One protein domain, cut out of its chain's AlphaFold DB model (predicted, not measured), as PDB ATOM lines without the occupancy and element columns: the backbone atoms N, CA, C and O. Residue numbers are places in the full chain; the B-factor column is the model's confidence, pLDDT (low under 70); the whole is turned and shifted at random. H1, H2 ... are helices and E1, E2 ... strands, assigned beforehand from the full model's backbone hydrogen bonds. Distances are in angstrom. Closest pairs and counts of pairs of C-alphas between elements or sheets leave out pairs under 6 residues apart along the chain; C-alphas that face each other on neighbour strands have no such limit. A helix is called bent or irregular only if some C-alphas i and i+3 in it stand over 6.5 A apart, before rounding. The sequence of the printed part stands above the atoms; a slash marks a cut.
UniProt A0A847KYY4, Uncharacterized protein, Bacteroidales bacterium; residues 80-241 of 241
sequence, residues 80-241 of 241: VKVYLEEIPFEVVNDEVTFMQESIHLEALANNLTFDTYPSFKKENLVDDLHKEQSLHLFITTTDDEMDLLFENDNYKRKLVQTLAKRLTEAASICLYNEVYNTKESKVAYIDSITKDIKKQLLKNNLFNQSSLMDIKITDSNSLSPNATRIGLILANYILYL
ATOM      1  N   VAL A  80     139.468 185.855 168.750       96.06
ATOM      2  CA  VAL A  80     140.096 184.757 169.491       96.06
ATOM      3  C   VAL A  80     139.367 183.467 169.160       96.06
ATOM      4  O   VAL A  80     138.158 183.363 169.380       96.06
ATOM      5  N   LYS A  81     140.100 182.494 168.624       94.12
ATOM      6  CA  LYS A  81     139.602 181.164 168.268       94.12
ATOM      7  C   LYS A  81     139.674 180.251 169.484       94.12
ATOM      8  O   LYS A  81     140.612 180.325 170.281       94.12
ATOM      9  N   VAL A  82     138.670 179.394 169.619       92.62
ATOM     10  CA  VAL A  82     138.526 178.471 170.739       92.62
ATOM     11  C   VAL A  82     138.140 177.084 170.253       92.62
ATOM     12  O   VAL A  82     137.172 176.928 169.506       92.62
ATOM     13  N   TYR A  83     138.882 176.087 170.727       89.94
ATOM     14  CA  TYR A  83     138.594 174.661 170.613       89.94
ATOM     15  C   TYR A  83     138.152 174.133 171.966       89.94
ATOM     16  O   TYR A  83     138.725 174.510 172.987       89.94
ATOM     17  N   LEU A  84     137.179 173.234 171.962       89.06
ATOM     18  CA  LEU A  84     136.769 172.472 173.132       89.06
ATOM     19  C   LEU A  84     136.452 171.040 172.713       89.06
ATOM     20  O   LEU A  84     135.636 170.830 171.812       89.06
ATOM     21  N   GLU A  85     137.033 170.068 173.390       87.25
ATOM     22  CA  GLU A  85     136.748 168.651 173.215       87.25
ATOM     23  C   GLU A  85     136.491 168.029 174.581       87.25
ATOM     24  O   GLU A  85     137.267 168.209 175.516       87.25
ATOM     25  N   GLU A  86     135.374 167.322 174.701       89.38
ATOM     26  CA  GLU A  86     135.106 166.492 175.865       89.38
ATOM     27  C   GLU A  86     135.892 165.188 175.707       89.38
ATOM     28  O   GLU A  86     135.717 164.464 174.725       89.38
ATOM     29  N   ILE A  87     136.780 164.910 176.657       86.00
ATOM     30  CA  ILE A  87     137.647 163.737 176.662       86.00
ATOM     31  C   ILE A  87     137.338 162.856 177.878       86.00
ATOM     32  O   ILE A  87     137.183 163.364 178.995       86.00
ATOM     33  N   PRO A  88     137.259 161.527 177.700       85.56
ATOM     34  CA  PRO A  88     137.190 160.617 178.830       85.56
ATOM     35  C   PRO A  88     138.526 160.616 179.579       85.56
ATOM     36  O   PRO A  88     139.597 160.765 178.980       85.56
ATOM     37  N   PHE A  89     138.453 160.398 180.885       86.75
ATOM     38  CA  PHE A  89     139.615 160.197 181.737       86.75
ATOM     39  C   PHE A  89     139.320 159.119 182.777       86.75
ATOM     40  O   PHE A  89     138.163 158.826 183.075       86.75
ATOM     41  N   GLU A  90     140.374 158.539 183.334       86.81
ATOM     42  CA  GLU A  90     140.284 157.577 184.425       86.81
ATOM     43  C   GLU A  90     141.185 158.021 185.571       86.81
ATOM     44  O   GLU A  90     142.295 158.501 185.341       86.81
ATOM     45  N   VAL A  91     140.715 157.841 186.805       85.69
ATOM     46  CA  VAL A  91     141.537 158.016 188.005       85.69
ATOM     47  C   VAL A  91     141.779 156.644 188.617       85.69
ATOM     48  O   VAL A  91     140.848 156.004 189.106       85.69
ATOM     49  N   VAL A  92     143.024 156.171 188.564       85.88
ATOM     50  CA  VAL A  92     143.433 154.861 189.093       85.88
ATOM     51  C   VAL A  92     144.737 155.034 189.862       85.88
ATOM     52  O   VAL A  92     145.699 155.555 189.317       85.88
ATOM     53  N   ASN A  93     144.787 154.580 191.120       84.19
ATOM     54  CA  ASN A  93     145.990 154.634 191.970       84.19
ATOM     55  C   ASN A  93     146.666 156.023 192.012       84.19
ATOM     56  O   ASN A  93     147.876 156.132 191.827       84.19
ATOM     57  N   ASP A  94     145.881 157.079 192.230       81.50
ATOM     58  CA  ASP A  94     146.338 158.477 192.253       81.50
ATOM     59  C   ASP A  94     146.960 158.996 190.941       81.50
ATOM     60  O   ASP A  94     147.676 160.002 190.931       81.50
ATOM     61  N   GLU A  95     146.662 158.350 189.816       83.31
ATOM     62  CA  GLU A  95     147.001 158.819 188.473       83.31
ATOM     63  C   GLU A  95     145.743 159.172 187.686       83.31
ATOM     64  O   GLU A  95     144.801 158.386 187.603       83.31
ATOM     65  N   VAL A  96     145.754 160.354 187.070       81.38
ATOM     66  CA  VAL A  96     144.760 160.778 186.084       81.38
ATOM     67  C   VAL A  96     145.275 160.378 184.713       81.38
ATOM     68  O   VAL A  96     146.302 160.891 184.265       81.38
ATOM     69  N   THR A  97     144.565 159.477 184.048       83.00
ATOM     70  CA  THR A  97     144.886 159.020 182.698       83.00
ATOM     71  C   THR A  97     143.887 159.580 181.700       83.00
ATOM     72  O   THR A  97     142.688 159.341 181.817       83.00
ATOM     73  N   PHE A  98     144.370 160.300 180.695       79.62
ATOM     74  CA  PHE A  98     143.577 160.779 179.566       79.62
ATOM     75  C   PHE A  98     144.440 160.794 178.309       79.62
ATOM     76  O   PHE A  98     145.642 161.023 178.365       79.62
ATOM     77  N   MET A  99     143.835 160.533 177.149       75.69
ATOM     78  CA  MET A  99     144.545 160.560 175.859       75.69
ATOM     79  C   MET A  99     145.820 159.694 175.808       75.69
ATOM     80  O   MET A  99     146.785 160.052 175.136       75.69
ATOM     81  N   GLN A 100     145.795 158.541 176.490       75.19
ATOM     82  CA  GLN A 100     146.924 157.602 176.625       75.19
ATOM     83  C   GLN A 100     148.126 158.155 177.410       75.19
ATOM     84  O   GLN A 100     149.197 157.557 177.379       75.19
ATOM     85  N   GLU A 101     147.942 159.260 178.128       75.19
ATOM     86  CA  GLU A 101     148.938 159.859 179.010       75.19
ATOM     87  C   GLU A 101     148.443 159.801 180.456       75.19
ATOM     88  O   GLU A 101     147.256 159.999 180.717       75.19
ATOM     89  N   SER A 102     149.356 159.543 181.390       77.62
ATOM     90  CA  SER A 102     149.056 159.410 182.819       77.62
ATOM     91  C   SER A 102     149.834 160.447 183.621       77.62
ATOM     92  O   SER A 102     151.028 160.662 183.401       77.62
ATOM     93  N   ILE A 103     149.151 161.105 184.557       76.38
ATOM     94  CA  ILE A 103     149.711 162.164 185.399       76.38
ATOM     95  C   ILE A 103     149.385 161.852 186.854       76.38
ATOM     96  O   ILE A 103     148.216 161.736 187.216       76.38
ATOM     97  N   HIS A 104     150.402 161.792 187.713       78.06
ATOM     98  CA  HIS A 104     150.174 161.707 189.154       78.06
ATOM     99  C   HIS A 104     149.429 162.941 189.678       78.06
ATOM    100  O   HIS A 104     149.841 164.080 189.435       78.06
ATOM    101  N   LEU A 105     148.385 162.714 190.476       74.25
ATOM    102  CA  LEU A 105     147.597 163.762 191.130       74.25
ATOM    103  C   LEU A 105     148.459 164.688 191.991       74.25
ATOM    104  O   LEU A 105     148.236 165.895 192.008       74.25
ATOM    105  N   GLU A 106     149.484 164.160 192.664       71.19
ATOM    106  CA  GLU A 106     150.419 164.987 193.430       71.19
ATOM    107  C   GLU A 106     151.238 165.924 192.537       71.19
ATOM    108  O   GLU A 106     151.454 167.079 192.895       71.19
ATOM    109  N   ALA A 107     151.682 165.462 191.365       69.56
ATOM    110  CA  ALA A 107     152.411 166.300 190.415       69.56
ATOM    111  C   ALA A 107     151.499 167.391 189.839       69.56
ATOM    112  O   ALA A 107     151.921 168.541 189.704       69.56
ATOM    113  N   LEU A 108     150.239 167.048 189.568       67.62
ATOM    114  CA  LEU A 108     149.208 168.010 189.203       67.62
ATOM    115  C   LEU A 108     149.016 169.046 190.321       67.62
ATOM    116  O   LEU A 108     149.064 170.236 190.051       67.62
ATOM    117  N   ALA A 109     148.886 168.610 191.577       66.56
ATOM    118  CA  ALA A 109     148.607 169.467 192.726       66.56
ATOM    119  C   ALA A 109     149.811 170.293 193.224       66.56
ATOM    120  O   ALA A 109     149.630 171.340 193.847       66.56
ATOM    121  N   ASN A 110     151.047 169.843 193.000       61.19
ATOM    122  CA  ASN A 110     152.258 170.501 193.506       61.19
ATOM    123  C   ASN A 110     152.815 171.583 192.581       61.19
ATOM    124  O   ASN A 110     153.494 172.479 193.076       61.19
ATOM    125  N   ASN A 111     152.497 171.547 191.286       55.78
ATOM    126  CA  ASN A 111     152.900 172.587 190.333       55.78
ATOM    127  C   ASN A 111     151.938 173.789 190.303       55.78
ATOM    128  O   ASN A 111     152.097 174.701 189.498       55.78
ATOM    129  N   LEU A 112     150.943 173.810 191.190       56.97
ATOM    130  CA  LEU A 112     149.923 174.849 191.234       56.97
ATOM    131  C   LEU A 112     150.463 176.100 191.926       56.97
ATOM    132  O   LEU A 112     150.723 176.087 193.129       56.97
ATOM    133  N   THR A 113     150.626 177.190 191.179       51.66
ATOM    134  CA  THR A 113     150.945 178.510 191.736       51.66
ATOM    135  C   THR A 113     149.709 179.109 192.413       51.66
ATOM    136  O   THR A 113     148.646 179.207 191.810       51.66
ATOM    137  N   PHE A 114     149.851 179.506 193.679       49.56
ATOM    138  CA  PHE A 114     148.753 179.734 194.629       49.56
ATOM    139  C   PHE A 114     147.996 181.072 194.511       49.56
ATOM    140  O   PHE A 114     147.206 181.390 195.401       49.56
ATOM    141  N   ASP A 115     148.173 181.840 193.437       48.41
ATOM    142  CA  ASP A 115     147.451 183.106 193.230       48.41
ATOM    143  C   ASP A 115     146.077 182.867 192.586       48.41
ATOM    144  O   ASP A 115     145.761 183.360 191.504       48.41
ATOM    145  N   THR A 116     145.236 182.075 193.252       47.22
ATOM    146  CA  THR A 116     143.873 181.799 192.793       47.22
ATOM    147  C   THR A 116     142.854 182.487 193.687       47.22
ATOM    148  O   THR A 116     142.962 182.475 194.916       47.22
ATOM    149  N   TYR A 117     141.819 183.058 193.075       47.78
ATOM    150  CA  TYR A 117     140.640 183.534 193.788       47.78
ATOM    151  C   TYR A 117     139.397 182.814 193.248       47.78
ATOM    152  O   TYR A 117     139.115 182.945 192.059       47.78
ATOM    153  N   PRO A 118     138.643 182.079 194.092       55.88
ATOM    154  CA  PRO A 118     138.867 181.832 195.517       55.88
ATOM    155  C   PRO A 118     140.125 180.991 195.779       55.88
ATOM    156  O   PRO A 118     140.707 180.394 194.870       55.88
ATOM    157  N   SER A 119     140.542 180.953 197.045       58.19
ATOM    158  CA  SER A 119     141.705 180.180 197.471       58.19
ATOM    159  C   SER A 119     141.522 178.696 197.152       58.19
ATOM    160  O   SER A 119     140.554 178.055 197.566       58.19
ATOM    161  N   PHE A 120     142.468 178.155 196.390       64.44
ATOM    162  CA  PHE A 120     142.477 176.764 195.974       64.44
ATOM    163  C   PHE A 120     142.905 175.843 197.125       64.44
ATOM    164  O   PHE A 120     143.850 176.137 197.859       64.44
ATOM    165  N   LYS A 121     142.220 174.702 197.265       65.69
ATOM    166  CA  LYS A 121     142.610 173.609 198.164       65.69
ATOM    167  C   LYS A 121     142.890 172.366 197.336       65.69
ATOM    168  O   LYS A 121     142.024 171.937 196.576       65.69
ATOM    169  N   LYS A 122     144.081 171.796 197.512       65.19
ATOM    170  CA  LYS A 122     144.551 170.618 196.765       65.19
ATOM    171  C   LYS A 122     143.629 169.416 196.962       65.19
ATOM    172  O   LYS A 122     143.361 168.697 196.009       65.19
ATOM    173  N   GLU A 123     143.106 169.247 198.174       66.81
ATOM    174  CA  GLU A 123     142.244 168.125 198.557       66.81
ATOM    175  C   GLU A 123     140.927 168.129 197.765       66.81
ATOM    176  O   GLU A 123     140.430 167.076 197.379       66.81
ATOM    177  N   ASN A 124     140.413 169.317 197.430       74.44
ATOM    178  CA  ASN A 124     139.176 169.445 196.664       74.44
ATOM    179  C   ASN A 124     139.350 169.006 195.202       74.44
ATOM    180  O   ASN A 124     138.416 168.457 194.630       74.44
ATOM    181  N   LEU A 125     140.531 169.213 194.602       74.94
ATOM    182  CA  LEU A 125     140.771 168.855 193.200       74.94
ATOM    183  C   LEU A 125     140.676 167.344 192.985       74.94
ATOM    184  O   LEU A 125     140.070 166.901 192.016       74.94
ATOM    185  N   VAL A 126     141.259 166.561 193.897       75.44
ATOM    186  CA  VAL A 126     141.204 165.095 193.837       75.44
ATOM    187  C   VAL A 126     139.767 164.613 193.995       75.44
ATOM    188  O   VAL A 126     139.296 163.819 193.184       75.44
ATOM    189  N   ASP A 127     139.052 165.116 195.001       77.94
ATOM    190  CA  ASP A 127     137.656 164.742 195.238       77.94
ATOM    191  C   ASP A 127     136.750 165.113 194.061       77.94
ATOM    192  O   ASP A 127     135.826 164.370 193.736       77.94
ATOM    193  N   ASP A 128     136.988 166.259 193.428       79.06
ATOM    194  CA  ASP A 128     136.207 166.706 192.280       79.06
ATOM    195  C   ASP A 128     136.523 165.873 191.037       79.06
ATOM    196  O   ASP A 128     135.594 165.416 190.379       79.06
ATOM    197  N   LEU A 129     137.793 165.548 190.781       79.94
ATOM    198  CA  LEU A 129     138.173 164.625 189.706       79.94
ATOM    199  C   LEU A 129     137.502 163.252 189.849       79.94
ATOM    200  O   LEU A 129     137.103 162.672 188.850       79.94
ATOM    201  N   HIS A 130     137.307 162.738 191.064       79.50
ATOM    202  CA  HIS A 130     136.593 161.469 191.263       79.50
ATOM    203  C   HIS A 130     135.076 161.556 191.011       79.50
ATOM    204  O   HIS A 130     134.427 160.521 190.844       79.50
ATOM    205  N   LYS A 131     134.487 162.758 191.029       82.00
ATOM    206  CA  LYS A 131     133.047 162.979 190.792       82.00
ATOM    207  C   LYS A 131     132.724 163.249 189.325       82.00
ATOM    208  O   LYS A 131     131.570 163.090 188.928       82.00
ATOM    209  N   GLU A 132     133.709 163.686 188.550       80.31
ATOM    210  CA  GLU A 132     133.554 164.012 187.136       80.31
ATOM    211  C   GLU A 132     133.585 162.750 186.262       80.31
ATOM    212  O   GLU A 132     134.261 161.770 186.565       80.31
ATOM    213  N   GLN A 133     132.830 162.773 185.160       76.12
ATOM    214  CA  GLN A 133     132.777 161.665 184.190       76.12
ATOM    215  C   GLN A 133     133.649 161.919 182.953       76.12
ATOM    216  O   GLN A 133     134.013 160.982 182.244       76.12
ATOM    217  N   SER A 134     133.977 163.181 182.692       83.12
ATOM    218  CA  SER A 134     134.781 163.629 181.561       83.12
ATOM    219  C   SER A 134     135.526 164.918 181.917       83.12
ATOM    220  O   SER A 134     135.156 165.639 182.846       83.12
ATOM    221  N   LEU A 135     136.602 165.201 181.182       85.88
ATOM    222  CA  LEU A 135     137.298 166.488 181.214       85.88
ATOM    223  C   LEU A 135     137.032 167.221 179.912       85.88
ATOM    224  O   LEU A 135     136.834 166.607 178.867       85.88
ATOM    225  N   HIS A 136     137.117 168.542 179.949       87.38
ATOM    226  CA  HIS A 136     137.088 169.336 178.735       87.38
ATOM    227  C   HIS A 136     138.490 169.825 178.401       87.38
ATOM    228  O   HIS A 136     139.028 170.691 179.083       87.38
ATOM    229  N   LEU A 137     139.087 169.307 177.338       86.56
ATOM    230  CA  LEU A 137     140.294 169.890 176.779       86.56
ATOM    231  C   LEU A 137     139.925 171.124 175.966       86.56
ATOM    232  O   LEU A 137     139.045 171.068 175.106       86.56
ATOM    233  N   PHE A 138     140.621 172.230 176.196       88.25
ATOM    234  CA  PHE A 138     140.439 173.443 175.419       88.25
ATOM    235  C   PHE A 138     141.743 173.957 174.824       88.25
ATOM    236  O   PHE A 138     142.837 173.749 175.355       88.25
ATOM    237  N   ILE A 139     141.592 174.697 173.729       88.50
ATOM    238  CA  ILE A 139     142.648 175.510 173.137       88.50
ATOM    239  C   ILE A 139     142.076 176.902 172.901       88.50
ATOM    240  O   ILE A 139     140.994 177.024 172.334       88.50
ATOM    241  N   THR A 140     142.779 177.949 173.319       92.00
ATOM    242  CA  THR A 140     142.464 179.330 172.937       92.00
ATOM    243  C   THR A 140     143.657 179.952 172.234       92.00
ATOM    244  O   THR A 140     144.796 179.803 172.675       92.00
ATOM    245  N   THR A 141     143.418 180.633 171.119       93.00
ATOM    246  CA  THR A 141     144.492 181.233 170.323       93.00
ATOM    247  C   THR A 141     144.022 182.493 169.604       93.00
ATOM    248  O   THR A 141     142.832 182.638 169.311       93.00
ATOM    249  N   THR A 142     144.935 183.426 169.356       93.75
ATOM    250  CA  THR A 142     144.683 184.568 168.464       93.75
ATOM    251  C   THR A 142     144.911 184.178 167.003       93.75
ATOM    252  O   THR A 142     145.227 183.034 166.700       93.75
ATOM    253  N   ASP A 143     144.763 185.114 166.073       89.44
ATOM    254  CA  ASP A 143     145.309 184.941 164.725       89.44
ATOM    255  C   ASP A 143     146.848 185.080 164.746       89.44
ATOM    256  O   ASP A 143     147.399 185.798 165.590       89.44
ATOM    257  N   ASP A 144     147.561 184.389 163.850       84.62
ATOM    258  CA  ASP A 144     149.036 184.393 163.794       84.62
ATOM    259  C   ASP A 144     149.599 185.734 163.314       84.62
ATOM    260  O   ASP A 144     150.636 186.189 163.798       84.62
ATOM    261  N   GLU A 145     148.865 186.422 162.441       89.88
ATOM    262  CA  GLU A 145     149.179 187.776 161.982       89.88
ATOM    263  C   GLU A 145     149.285 188.789 163.135       89.88
ATOM    264  O   GLU A 145     150.085 189.726 163.052       89.88
ATOM    265  N   MET A 146     148.558 188.587 164.246       91.88
ATOM    266  CA  MET A 146     148.643 189.480 165.410       91.88
ATOM    267  C   MET A 146     150.054 189.529 166.012       91.88
ATOM    268  O   MET A 146     150.478 190.591 166.469       91.88
ATOM    269  N   ASP A 147     150.812 188.426 165.977       84.69
ATOM    270  CA  ASP A 147     152.190 188.371 166.495       84.69
ATOM    271  C   ASP A 147     153.189 189.175 165.643       84.69
ATOM    272  O   ASP A 147     154.288 189.522 166.107       84.69
ATOM    273  N   LEU A 148     152.814 189.457 164.392       89.88
ATOM    274  CA  LEU A 148     153.624 190.154 163.394       89.88
ATOM    275  C   LEU A 148     153.330 191.661 163.349       89.88
ATOM    276  O   LEU A 148     154.076 192.424 162.729       89.88
ATOM    277  N   LEU A 149     152.266 192.115 164.020       95.00
ATOM    278  CA  LEU A 149     151.898 193.526 164.060       95.00
ATOM    279  C   LEU A 149     152.986 194.385 164.711       95.00
ATOM    280  O   LEU A 149     153.630 194.007 165.689       95.00
ATOM    281  N   PHE A 150     153.129 195.604 164.183       95.94
ATOM    282  CA  PHE A 150     154.040 196.623 164.706       95.94
ATOM    283  C   PHE A 150     155.511 196.181 164.766       95.94
ATOM    284  O   PHE A 150     156.231 196.581 165.673       95.94
ATOM    285  N   GLU A 151     155.986 195.411 163.782       93.38
ATOM    286  CA  GLU A 151     157.369 194.900 163.729       93.38
ATOM    287  C   GLU A 151     158.444 195.972 164.003       93.38
ATOM    288  O   GLU A 151     159.422 195.698 164.696       93.38
ATOM    289  N   ASN A 152     158.223 197.205 163.532       96.12
ATOM    290  CA  ASN A 152     159.145 198.338 163.678       96.12
ATOM    291  C   ASN A 152     158.856 199.257 164.888       96.12
ATOM    292  O   ASN A 152     159.521 200.278 165.052       96.12
ATOM    293  N   ASP A 153     157.861 198.941 165.720       97.56
ATOM    294  CA  ASP A 153     157.475 199.711 166.911       97.56
ATOM    295  C   ASP A 153     157.429 198.768 168.123       97.56
ATOM    296  O   ASP A 153     156.402 198.166 168.441       97.56
ATOM    297  N   ASN A 154     158.575 198.632 168.799       96.31
ATOM    298  CA  ASN A 154     158.763 197.701 169.919       96.31
ATOM    299  C   ASN A 154     157.727 197.884 171.036       96.31
ATOM    300  O   ASN A 154     157.306 196.906 171.652       96.31
ATOM    301  N   TYR A 155     157.313 199.127 171.297       97.56
ATOM    302  CA  TYR A 155     156.332 199.427 172.333       97.56
ATOM    303  C   TYR A 155     154.951 198.885 171.953       97.56
ATOM    304  O   TYR A 155     154.359 198.116 172.714       97.56
ATOM    305  N   LYS A 156     154.453 199.220 170.754       97.88
ATOM    306  CA  LYS A 156     153.153 198.710 170.288       97.88
ATOM    307  C   LYS A 156     153.170 197.206 170.064       97.88
ATOM    308  O   LYS A 156     152.170 196.553 170.350       97.88
ATOM    309  N   ARG A 157     154.296 196.649 169.617       96.62
ATOM    310  CA  ARG A 157     154.474 195.202 169.490       96.62
ATOM    311  C   ARG A 157     154.339 194.510 170.841       96.62
ATOM    312  O   ARG A 157     153.539 193.586 170.963       96.62
ATOM    313  N   LYS A 158     155.036 195.005 171.875       96.69
ATOM    314  CA  LYS A 158     154.875 194.508 173.251       96.69
ATOM    315  C   LYS A 158     153.420 194.637 173.711       96.69
ATOM    316  O   LYS A 158     152.881 193.688 174.265       96.69
ATOM    317  N   LEU A 159     152.762 195.768 173.440       98.12
ATOM    318  CA  LEU A 159     151.359 195.988 173.807       98.12
ATOM    319  C   LEU A 159     150.414 194.963 173.175       98.12
ATOM    320  O   LEU A 159     149.598 194.383 173.890       98.12
ATOM    321  N   VAL A 160     150.542 194.703 171.871       97.56
ATOM    322  CA  VAL A 160     149.739 193.683 171.183       97.56
ATOM    323  C   VAL A 160     150.020 192.294 171.745       97.56
ATOM    324  O   VAL A 160     149.074 191.575 172.041       97.56
ATOM    325  N   GLN A 161     151.283 191.932 171.970       95.50
ATOM    326  CA  GLN A 161     151.648 190.621 172.520       95.50
ATOM    327  C   GLN A 161     151.106 190.417 173.944       95.50
ATOM    328  O   GLN A 161     150.549 189.359 174.254       95.50
ATOM    329  N   THR A 162     151.189 191.437 174.804       96.44
ATOM    330  CA  THR A 162     150.595 191.384 176.146       96.44
ATOM    331  C   THR A 162     149.072 191.264 176.065       96.44
ATOM    332  O   THR A 162     148.485 190.455 176.784       96.44
ATOM    333  N   LEU A 163     148.415 192.017 175.175       97.75
ATOM    334  CA  LEU A 163     146.969 191.913 174.966       97.75
ATOM    335  C   LEU A 163     146.567 190.539 174.428       97.75
ATOM    336  O   LEU A 163     145.635 189.948 174.957       97.75
ATOM    337  N   ALA A 164     147.287 189.978 173.459       96.62
ATOM    338  CA  ALA A 164     147.021 188.652 172.906       96.62
ATOM    339  C   ALA A 164     147.068 187.560 173.996       96.62
ATOM    340  O   ALA A 164     146.156 186.735 174.109       96.62
ATOM    341  N   LYS A 165     148.066 187.613 174.891       93.38
ATOM    342  CA  LYS A 165     148.163 186.720 176.062       93.38
ATOM    343  C   LYS A 165     146.980 186.875 177.026       93.38
ATOM    344  O   LYS A 165     146.507 185.882 177.582       93.38
ATOM    345  N   ARG A 166     146.503 188.107 177.235       95.00
ATOM    346  CA  ARG A 166     145.347 188.400 178.098       95.00
ATOM    347  C   ARG A 166     144.019 188.025 177.454       95.00
ATOM    348  O   ARG A 166     143.111 187.612 178.160       95.00
ATOM    349  N   LEU A 167     143.904 188.132 176.136       96.69
ATOM    350  CA  LEU A 167     142.696 187.796 175.388       96.69
ATOM    351  C   LEU A 167     142.489 186.284 175.292       96.69
ATOM    352  O   LEU A 167     141.369 185.811 175.443       96.69
ATOM    353  N   THR A 168     143.559 185.507 175.121       94.50
ATOM    354  CA  THR A 168     143.474 184.035 175.156       94.50
ATOM    355  C   THR A 168     143.099 183.506 176.536       94.50
ATOM    356  O   THR A 168     142.353 182.535 176.644       94.50
ATOM    357  N   GLU A 169     143.564 184.173 177.591       91.12
ATOM    358  CA  GLU A 169     143.159 183.930 178.981       91.12
ATOM    359  C   GLU A 169     141.705 184.361 179.244       91.12
ATOM    360  O   GLU A 169     140.922 183.622 179.824       91.12
ATOM    361  N   ALA A 170     141.288 185.522 178.745       93.00
ATOM    362  CA  ALA A 170     139.896 185.961 178.824       93.00
ATOM    363  C   ALA A 170     138.944 184.997 178.088       93.00
ATOM    364  O   ALA A 170     137.825 184.747 178.538       93.00
ATOM    365  N   ALA A 171     139.390 184.422 176.968       94.81
ATOM    366  CA  ALA A 171     138.614 183.468 176.184       94.81
ATOM    367  C   ALA A 171     138.395 182.131 176.900       94.81
ATOM    368  O   ALA A 171     137.302 181.578 176.778       94.81
ATOM    369  N   SER A 172     139.370 181.619 177.661       91.44
ATOM    370  CA  SER A 172     139.174 180.393 178.453       91.44
ATOM    371  C   SER A 172     138.163 180.619 179.579       91.44
ATOM    372  O   SER A 172     137.315 179.763 179.816       91.44
ATOM    373  N   ILE A 173     138.174 181.799 180.208       89.75
ATOM    374  CA  ILE A 173     137.190 182.186 181.232       89.75
ATOM    375  C   ILE A 173     135.790 182.318 180.623       89.75
ATOM    376  O   ILE A 173     134.819 181.791 181.166       89.75
ATOM    377  N   CYS A 174     135.677 182.999 179.480       92.19
ATOM    378  CA  CYS A 174     134.409 183.136 178.763       92.19
ATOM    379  C   CYS A 174     133.851 181.762 178.362       92.19
ATOM    380  O   CYS A 174     132.672 181.494 178.577       92.19
ATOM    381  N   LEU A 175     134.702 180.876 177.836       92.50
ATOM    382  CA  LEU A 175     134.342 179.502 177.482       92.50
ATOM    383  C   LEU A 175     133.843 178.709 178.692       92.50
ATOM    384  O   LEU A 175     132.784 178.098 178.618       92.50
ATOM    385  N   TYR A 176     134.570 178.749 179.807       89.62
ATOM    386  CA  TYR A 176     134.171 178.086 181.047       89.62
ATOM    387  C   TYR A 176     132.789 178.553 181.531       89.62
ATOM    388  O   TYR A 176     131.926 177.731 181.841       89.62
ATOM    389  N   ASN A 177     132.550 179.870 181.538       88.94
ATOM    390  CA  ASN A 177     131.270 180.441 181.954       88.94
ATOM    391  C   ASN A 177     130.108 179.965 181.070       88.94
ATOM    392  O   ASN A 177     129.010 179.739 181.578       88.94
ATOM    393  N   GLU A 178     130.341 179.799 179.765       89.81
ATOM    394  CA  GLU A 178     129.347 179.255 178.837       89.81
ATOM    395  C   GLU A 178     129.096 177.758 179.060       89.81
ATOM    396  O   GLU A 178     127.938 177.349 179.110       89.81
ATOM    397  N   VAL A 179     130.152 176.956 179.234       88.50
ATOM    398  CA  VAL A 179     130.055 175.496 179.434       88.50
ATOM    399  C   VAL A 179     129.289 175.159 180.716       88.50
ATOM    400  O   VAL A 179     128.411 174.299 180.693       88.50
ATOM    401  N   TYR A 180     129.559 175.867 181.815       84.94
ATOM    402  CA  TYR A 180     128.930 175.599 183.116       84.94
ATOM    403  C   TYR A 180     127.785 176.548 183.474       84.94
ATOM    404  O   TYR A 180     127.259 176.482 184.585       84.94
ATOM    405  N   ASN A 181     127.386 177.433 182.553       85.50
ATOM    406  CA  ASN A 181     126.333 178.428 182.764       85.50
ATOM    407  C   ASN A 181     126.498 179.197 184.096       85.50
ATOM    408  O   ASN A 181     125.548 179.383 184.863       85.50
ATOM    409  N   THR A 182     127.730 179.621 184.388       78.81
ATOM    410  CA  THR A 182     128.092 180.320 185.626       78.81
ATOM    411  C   THR A 182     128.538 181.750 185.346       78.81
ATOM    412  O   THR A 182     129.104 182.065 184.301       78.81
ATOM    413  N   LYS A 183     128.253 182.641 186.301       65.62
ATOM    414  CA  LYS A 183     128.735 184.031 186.315       65.62
ATOM    415  C   LYS A 183     129.858 184.252 187.325       65.62
ATOM    416  O   LYS A 183     130.456 185.323 187.334       65.62
ATOM    417  N   GLU A 184     130.113 183.273 188.190       55.97
ATOM    418  CA  GLU A 184     131.161 183.342 189.201       55.97
ATOM    419  C   GLU A 184     132.372 182.542 188.734       55.97
ATOM    420  O   GLU A 184     132.312 181.319 188.585       55.97
ATOM    421  N   SER A 185     133.494 183.236 188.562       51.78
ATOM    422  CA  SER A 185     134.807 182.635 188.346       51.78
ATOM    423  C   SER A 185     135.328 182.062 189.666       51.78
ATOM    424  O   SER A 185     136.299 182.557 190.227       51.78
ATOM    425  N   LYS A 186     134.677 181.016 190.195       53.12
ATOM    426  CA  LYS A 186     135.222 180.179 191.281       53.12
ATOM    427  C   LYS A 186     136.289 179.221 190.756       53.12
ATOM    428  O   LYS A 186     136.301 178.046 191.089       53.12
ATOM    429  N   VAL A 187     137.138 179.735 189.882       56.72
ATOM    430  CA  VAL A 187     138.031 178.947 189.056       56.72
ATOM    431  C   VAL A 187     139.438 179.167 189.556       56.72
ATOM    432  O   VAL A 187     139.950 180.285 189.517       56.72
ATOM    433  N   ALA A 188     140.070 178.096 190.016       58.50
ATOM    434  CA  ALA A 188     141.498 178.139 190.269       58.50
ATOM    435  C   ALA A 188     142.255 178.111 188.937       58.50
ATOM    436  O   ALA A 188     141.988 177.237 188.111       58.50
ATOM    437  N   TYR A 189     143.176 179.060 188.750       61.50
ATOM    438  CA  TYR A 189     144.104 179.077 187.623       61.50
ATOM    439  C   TYR A 189     145.375 178.353 188.006       61.50
ATOM    440  O   TYR A 189     145.980 178.614 189.044       61.50
ATOM    441  N   ILE A 190     145.762 177.429 187.151       58.44
ATOM    442  CA  ILE A 190     146.840 176.503 187.428       58.44
ATOM    443  C   ILE A 190     147.841 176.667 186.296       58.44
ATOM    444  O   ILE A 190     147.589 176.226 185.178       58.44
ATOM    445  N   ASP A 191     148.931 177.383 186.569       54.44
ATOM    446  CA  ASP A 191     149.981 177.614 185.586       54.44
ATOM    447  C   ASP A 191     150.975 176.444 185.598       54.44
ATOM    448  O   ASP A 191     151.756 176.254 186.527       54.44
ATOM    449  N   SER A 192     150.969 175.702 184.492       53.47
ATOM    450  CA  SER A 192     151.899 174.636 184.118       53.47
ATOM    451  C   SER A 192     151.741 173.312 184.866       53.47
ATOM    452  O   SER A 192     152.330 173.035 185.908       53.47
ATOM    453  N   ILE A 193     151.031 172.402 184.214       53.34
ATOM    454  CA  ILE A 193     151.383 170.984 184.278       53.34
ATOM    455  C   ILE A 193     152.713 170.819 183.510       53.34
ATOM    456  O   ILE A 193     153.018 171.592 182.603       53.34
ATOM    457  N   THR A 194     153.570 169.886 183.925       56.00
ATOM    458  CA  THR A 194     154.972 169.805 183.471       56.00
ATOM    459  C   THR A 194     155.127 169.866 181.939       56.00
ATOM    460  O   THR A 194     154.309 169.339 181.183       56.00
ATOM    461  N   LYS A 195     156.227 170.486 181.465       59.53
ATOM    462  CA  LYS A 195     156.563 170.677 180.032       59.53
ATOM    463  C   LYS A 195     156.417 169.409 179.173       59.53
ATOM    464  O   LYS A 195     156.206 169.516 177.964       59.53
ATOM    465  N   ASP A 196     156.545 168.236 179.783       60.16
ATOM    466  CA  ASP A 196     156.468 166.938 179.119       60.16
ATOM    467  C   ASP A 196     155.044 166.587 178.673       60.16
ATOM    468  O   ASP A 196     154.855 166.214 177.515       60.16
ATOM    469  N   ILE A 197     154.037 166.840 179.514       63.28
ATOM    470  CA  ILE A 197     152.624 166.561 179.209       63.28
ATOM    471  C   ILE A 197     152.132 167.472 178.094       63.28
ATOM    472  O   ILE A 197     151.514 167.011 177.136       63.28
ATOM    473  N   LYS A 198     152.492 168.760 178.148       65.62
ATOM    474  CA  LYS A 198     152.233 169.694 177.048       65.62
ATOM    475  C   LYS A 198     152.793 169.139 175.740       65.62
ATOM    476  O   LYS A 198     152.066 169.008 174.764       65.62
ATOM    477  N   LYS A 199     154.070 168.745 175.718       64.94
ATOM    478  CA  LYS A 199     154.729 168.203 174.518       64.94
ATOM    479  C   LYS A 199     154.088 166.904 174.013       64.94
ATOM    480  O   LYS A 199     154.088 166.677 172.804       64.94
ATOM    481  N   GLN A 200     153.574 166.058 174.897       64.00
ATOM    482  CA  GLN A 200     152.884 164.816 174.539       64.00
ATOM    483  C   GLN A 200     151.492 165.073 173.956       64.00
ATOM    484  O   GLN A 200     151.191 164.572 172.874       64.00
ATOM    485  N   LEU A 201     150.696 165.948 174.577       64.44
ATOM    486  CA  LEU A 201     149.397 166.377 174.044       64.44
ATOM    487  C   LEU A 201     149.537 167.063 172.681       64.44
ATOM    488  O   LEU A 201     148.729 166.842 171.783       64.44
ATOM    489  N   LEU A 202     150.618 167.828 172.488       64.19
ATOM    490  CA  LEU A 202     150.966 168.406 171.190       64.19
ATOM    491  C   LEU A 202     151.253 167.341 170.108       64.19
ATOM    492  O   LEU A 202     150.992 167.574 168.930       64.19
ATOM    493  N   LYS A 203     151.792 166.173 170.486       62.84
ATOM    494  CA  LYS A 203     152.151 165.079 169.565       62.84
ATOM    495  C   LYS A 203     150.992 164.126 169.263       62.84
ATOM    496  O   LYS A 203     150.913 163.615 168.147       62.84
ATOM    497  N   ASN A 204     150.105 163.879 170.226       60.56
ATOM    498  CA  ASN A 204     148.984 162.948 170.084       60.56
ATOM    499  C   ASN A 204     147.809 163.596 169.345       60.56
ATOM    500  O   ASN A 204     146.852 164.000 169.985       60.56
ATOM    501  N   ASN A 205     147.876 163.668 168.009       51.34
ATOM    502  CA  ASN A 205     146.786 163.898 167.037       51.34
ATOM    503  C   ASN A 205     145.755 165.039 167.252       51.34
ATOM    504  O   ASN A 205     145.029 165.335 166.305       51.34
ATOM    505  N   LEU A 206     145.733 165.750 168.381       56.28
ATOM    506  CA  LEU A 206     145.003 167.000 168.607       56.28
ATOM    507  C   LEU A 206     145.387 168.036 167.558       56.28
ATOM    508  O   LEU A 206     144.540 168.694 166.963       56.28
ATOM    509  N   PHE A 207     146.681 168.083 167.244       53.81
ATOM    510  CA  PHE A 207     147.245 168.924 166.193       53.81
ATOM    511  C   PHE A 207     147.243 168.258 164.821       53.81
ATOM    512  O   PHE A 207     147.543 168.928 163.846       53.81
ATOM    513  N   ASN A 208     146.847 166.991 164.668       50.94
ATOM    514  CA  ASN A 208     146.508 166.502 163.325       50.94
ATOM    515  C   ASN A 208     145.143 167.035 162.860       50.94
ATOM    516  O   ASN A 208     144.870 167.027 161.664       50.94
ATOM    517  N   GLN A 209     144.339 167.608 163.767       51.12
ATOM    518  CA  GLN A 209     143.212 168.481 163.424       51.12
ATOM    519  C   GLN A 209     143.619 169.963 163.241       51.12
ATOM    520  O   GLN A 209     142.745 170.813 163.083       51.12
ATOM    521  N   SER A 210     144.923 170.303 163.231       48.94
ATOM    522  CA  SER A 210     145.458 171.684 163.123       48.94
ATOM    523  C   SER A 210     145.053 172.452 161.862       48.94
ATOM    524  O   SER A 210     145.273 173.659 161.797       48.94
ATOM    525  N   SER A 211     144.366 171.817 160.908       51.44
ATOM    526  CA  SER A 211     143.629 172.535 159.866       51.44
ATOM    527  C   SER A 211     142.486 173.408 160.409       51.44
ATOM    528  O   SER A 211     141.919 174.181 159.650       51.44
ATOM    529  N   LEU A 212     142.084 173.260 161.680       56.22
ATOM    530  CA  LEU A 212     140.931 173.968 162.245       56.22
ATOM    531  C   LEU A 212     141.259 175.340 162.858       56.22
ATOM    532  O   LEU A 212     140.337 176.141 162.990       56.22
ATOM    533  N   MET A 213     142.509 175.616 163.260       68.38
ATOM    534  CA  MET A 213     142.870 176.868 163.969       68.38
ATOM    535  C   MET A 213     144.214 177.482 163.565       68.38
ATOM    536  O   MET A 213     144.664 178.411 164.227       68.38
ATOM    537  N   ASP A 214     144.859 176.968 162.515       73.25
ATOM    538  CA  ASP A 214     146.143 177.471 161.998       73.25
ATOM    539  C   ASP A 214     147.304 177.451 163.016       73.25
ATOM    540  O   ASP A 214     148.329 178.110 162.827       73.25
ATOM    541  N   ILE A 215     147.180 176.649 164.081       78.12
ATOM    542  CA  ILE A 215     148.210 176.518 165.116       78.12
ATOM    543  C   ILE A 215     149.326 175.603 164.619       78.12
ATOM    544  O   ILE A 215     149.099 174.443 164.267       78.12
ATOM    545  N   LYS A 216     150.557 176.108 164.654       76.75
ATOM    546  CA  LYS A 216     151.774 175.402 164.247       76.75
ATOM    547  C   LYS A 216     152.662 175.149 165.459       76.75
ATOM    548  O   LYS A 216     152.798 176.000 166.336       76.75
ATOM    549  N   ILE A 217     153.312 173.989 165.480       73.69
ATOM    550  CA  ILE A 217     154.395 173.696 166.422       73.69
ATOM    551  C   ILE A 217     155.705 174.020 165.706       73.69
ATOM    552  O   ILE A 217     156.006 173.461 164.656       73.69
ATOM    553  N   THR A 218     156.461 174.958 166.263       71.50
ATOM    554  CA  THR A 218     157.784 175.360 165.767       71.50
ATOM    555  C   THR A 218     158.852 174.324 166.127       71.50
ATOM    556  O   THR A 218     158.675 173.530 167.054       71.50
ATOM    557  N   ASP A 219     160.007 174.381 165.459       67.19
ATOM    558  CA  ASP A 219     161.146 173.481 165.711       67.19
ATOM    559  C   ASP A 219     161.652 173.532 167.169       67.19
ATOM    560  O   ASP A 219     162.206 172.559 167.684       67.19
ATOM    561  N   SER A 220     161.411 174.641 167.879       68.38
ATOM    562  CA  SER A 220     161.715 174.802 169.307       68.38
ATOM    563  C   SER A 220     160.653 174.212 170.249       68.38
ATOM    564  O   SER A 220     160.730 174.421 171.460       68.38
ATOM    565  N   ASN A 221     159.668 173.465 169.734       64.94
ATOM    566  CA  ASN A 221     158.462 173.017 170.451       64.94
ATOM    567  C   ASN A 221     157.631 174.177 171.038       64.94
ATOM    568  O   ASN A 221     156.965 174.013 172.062       64.94
ATOM    569  N   SER A 222     157.686 175.361 170.426       71.88
ATOM    570  CA  SER A 222     156.832 176.504 170.781       71.88
ATOM    571  C   SER A 222     155.607 176.549 169.870       71.88
ATOM    572  O   SER A 222     155.676 176.080 168.733       71.88
ATOM    573  N   LEU A 223     154.498 177.108 170.351       78.44
ATOM    574  CA  LEU A 223     153.279 177.264 169.557       78.44
ATOM    575  C   LEU A 223     153.308 178.589 168.800       78.44
ATOM    576  O   LEU A 223     153.752 179.597 169.338       78.44
ATOM    577  N   SER A 224     152.829 178.563 167.563       79.50
ATOM    578  CA  SER A 224     152.534 179.737 166.746       79.50
ATOM    579  C   SER A 224     151.050 179.670 166.395       79.50
ATOM    580  O   SER A 224     150.663 178.678 165.776       79.50
ATOM    581  N   PRO A 225     150.221 180.658 166.757       87.75
ATOM    582  CA  PRO A 225     150.565 181.920 167.425       87.75
ATOM    583  C   PRO A 225     151.144 181.736 168.835       87.75
ATOM    584  O   PRO A 225     150.783 180.797 169.547       87.75
ATOM    585  N   ASN A 226     152.021 182.650 169.252       85.38
ATOM    586  CA  ASN A 226     152.651 182.654 170.577       85.38
ATOM    587  C   ASN A 226     151.605 182.783 171.683       85.38
ATOM    588  O   ASN A 226     151.703 182.138 172.729       85.38
ATOM    589  N   ALA A 227     150.579 183.600 171.443       89.62
ATOM    590  CA  ALA A 227     149.385 183.638 172.264       89.62
ATOM    591  C   ALA A 227     148.491 182.436 171.924       89.62
ATOM    592  O   ALA A 227     147.435 182.574 171.320       89.62
ATOM    593  N   THR A 228     148.934 181.246 172.327       88.12
ATOM    594  CA  THR A 228     148.129 180.024 172.330       88.12
ATOM    595  C   THR A 228     148.174 179.409 173.719       88.12
ATOM    596  O   THR A 228     149.249 179.167 174.272       88.12
ATOM    597  N   ARG A 229     147.001 179.125 174.280       85.88
ATOM    598  CA  ARG A 229     146.844 178.413 175.547       85.88
ATOM    599  C   ARG A 229     146.149 177.091 175.302       85.88
ATOM    600  O   ARG A 229     145.206 177.013 174.525       85.88
ATOM    601  N   ILE A 230     146.627 176.070 175.992       83.50
ATOM    602  CA  ILE A 230     146.029 174.740 176.027       83.50
ATOM    603  C   ILE A 230     145.730 174.473 177.492       83.50
ATOM    604  O   ILE A 230     146.504 174.882 178.360       83.50
ATOM    605  N   GLY A 231     144.613 173.829 177.776       81.94
ATOM    606  CA  GLY A 231     144.268 173.528 179.148       81.94
ATOM    607  C   GLY A 231     143.131 172.543 179.286       81.94
ATOM    608  O   GLY A 231     142.518 172.136 178.302       81.94
ATOM    609  N   LEU A 232     142.848 172.179 180.528       82.12
ATOM    610  CA  LEU A 232     141.704 171.368 180.911       82.12
ATOM    611  C   LEU A 232     140.703 172.231 181.676       82.12
ATOM    612  O   LEU A 232     141.077 173.105 182.455       82.12
ATOM    613  N   ILE A 233     139.429 171.966 181.456       84.81
ATOM    614  CA  ILE A 233     138.302 172.572 182.140       84.81
ATOM    615  C   ILE A 233     137.585 171.473 182.939       84.81
ATOM    616  O   ILE A 233     137.256 170.408 182.414       84.81
ATOM    617  N   LEU A 234     137.365 171.777 184.215       81.00
ATOM    618  CA  LEU A 234     136.617 171.017 185.219       81.00
ATOM    619  C   LEU A 234     135.511 171.914 185.777       81.00
ATOM    620  O   LEU A 234     135.635 173.135 185.685       81.00
ATOM    621  N   ALA A 235     134.499 171.355 186.450       78.62
ATOM    622  CA  ALA A 235     133.391 172.154 186.989       78.62
ATOM    623  C   ALA A 235     133.818 173.286 187.934       78.62
ATOM    624  O   ALA A 235     133.090 174.262 188.062       78.62
ATOM    625  N   ASN A 236     134.992 173.172 188.565       77.19
ATOM    626  CA  ASN A 236     135.523 174.171 189.494       77.19
ATOM    627  C   ASN A 236     136.895 174.744 189.076       77.19
ATOM    628  O   ASN A 236     137.457 175.560 189.807       77.19
ATOM    629  N   TYR A 237     137.483 174.325 187.945       77.81
ATOM    630  CA  TYR A 237     138.896 174.615 187.647       77.81
ATOM    631  C   TYR A 237     139.190 174.840 186.157       77.81
ATOM    632  O   TYR A 237     138.626 174.171 185.293       77.81
ATOM    633  N   ILE A 238     140.136 175.745 185.870       80.69
ATOM    634  CA  ILE A 238     140.778 175.914 184.561       80.69
ATOM    635  C   ILE A 238     142.267 175.634 184.766       80.69
ATOM    636  O   ILE A 238     142.985 176.398 185.412       80.69
ATOM    637  N   LEU A 239     142.727 174.525 184.202       77.56
ATOM    638  CA  LEU A 239     144.098 174.046 184.308       77.56
ATOM    639  C   LEU A 239     144.860 174.412 183.039       77.56
ATOM    640  O   LEU A 239     144.542 173.871 181.986       77.56
ATOM    641  N   TYR A 240     145.855 175.298 183.100       77.19
ATOM    642  CA  TYR A 240     146.699 175.595 181.939       77.19
ATOM    643  C   TYR A 240     147.867 174.600 181.833       77.19
ATOM    644  O   TYR A 240     148.569 174.317 182.806       77.19
ATOM    645  N   LEU A 241     148.077 174.092 180.615       70.38
ATOM    646  CA  LEU A 241     149.099 173.112 180.231       70.38
ATOM    647  C   LEU A 241     150.344 173.779 179.612       70.38
ATOM    648  O   LEU A 241     150.230 174.665 178.723       70.38
TER     649      LEU A 241
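Overview. This is residues 80 to 241 of the 241 residues of an uncharacterized protein of Bacteroidales bacterium (UniProt A0A847KYY4). A twisted sheet of five strands curls round one long helix, H4, which packs on one of its faces; H4's first residues stick out beyond the sheet, with residues 151 to 156 standing free. At the other end of the long axis sits a small head, the three-stranded sheet E2 E3 E4 with the short helices H1 and H2, while H5 and H6 graze the large sheet on the side away from H4. The 162 printed residues hold six named helices and eight named strands, in the order E1 E2 E3 E4 H1 H2 E5 H3 H4 E6 H5 H6 E7 E8, and the class is mixed, helices and strands. The large sheet runs E1 E5 E7 E8 E6 and is mixed; the small one is antiparallel. The whole is compact, with a radius of gyration of the C-alphas of 16.2 A, and elongated in outline, spanning 53 by 33 by 27 A.

Arrangement. Start at E1, residues 80 to 87, an edge strand of the large sheet. It runs on into E2, residues 89 to 92, at 49 degrees. E2, E3, residues 95 to 98, and E4, residues 101 to 104, form a meander, each strand the antiparallel neighbour of the one before: look for N 90 and O 97 at 2.9 A, and N 96 and O 103 at 2.8 A. H1, residues 105 to 110, and H2, residues 122 to 131, both only graze this small sheet; they only just touch, with 3 pairs of C-alphas within 8 A, the closest being Ala 109 and Lys 122 at 5.8 A, and form a helical hairpin at a shallow tilt of 27 degrees. E5, residues 135 to 141, is antiparallel to E1, with N 83 and O 139 at 2.8 A. H3, residues 144 to 148, touches residues 157 to 164 of H4, residues 154 to 179; their closest C-alphas, Asp 147 and Gln 161, are 6.5 A apart. H4 is on the large sheet, two layers with the helix on one face, and its closest C-alpha pair with E5 is Thr 168 and Thr 140, at 5.3 A. After H4 comes E6, residues 188 to 191; E5, H3, H4 and E6 make a split strand-helix-strand unit, two strands running the same way with E7, residues 228 to 234, and E8, residues 237 to 240, between them, and its crossover is right-handed. H5, residues 195 to 203, and H6, residues 206 to 212, only graze the large sheet and meet only through their link. E7 is antiparallel to E5, with N 138 and O 231 at 2.8 A, and forms a hairpin with E8, with N 232 and O 239 at 2.8 A; E8 is parallel to E6, with N 240 and O 190 at 2.9 A. Each O i to N i+4 pair is within hydrogen-bond range in H1, H4 and H5; H2 has 5 of 6, H3 0 of 1 with 2 of 2 O i to N i+3 pairs, and H6 0 of 3 with 3 of 4.

Along the chain. Find C-alpha 80 at (140.096, 184.757, 169.491), where E1 begins its 22.3 A. E5 covers 19.7 A and E7 19.5 A. Find C-alpha 154 at (158.763, 197.701, 169.919); from there H4 runs 37.5 A to C-alpha 179 at (130.055, 175.496, 179.434). H2 measures 15.0 A and H5 12.7 A. H6 is irregular: C-alphas 208 and 211 are 7.5 A apart. E8 ends at C-alpha 240, (146.699, 175.595, 181.939).

Size, cuts and confidence. The C-alphas farthest apart, those of Asn 93 and Asn 152, are 53.7 A apart. The printed part has no cut and ends at Leu 241, the chain's last residue. Look for the long links from H1 to H2 and from H6 to E7; in the latter, residues 216 to 217 pair with 223 to 224, antiparallel. The mean pLDDT of the printed part is 77.3, and residues 107 to 123, 183 to 213 and 219 to 221 are under 70.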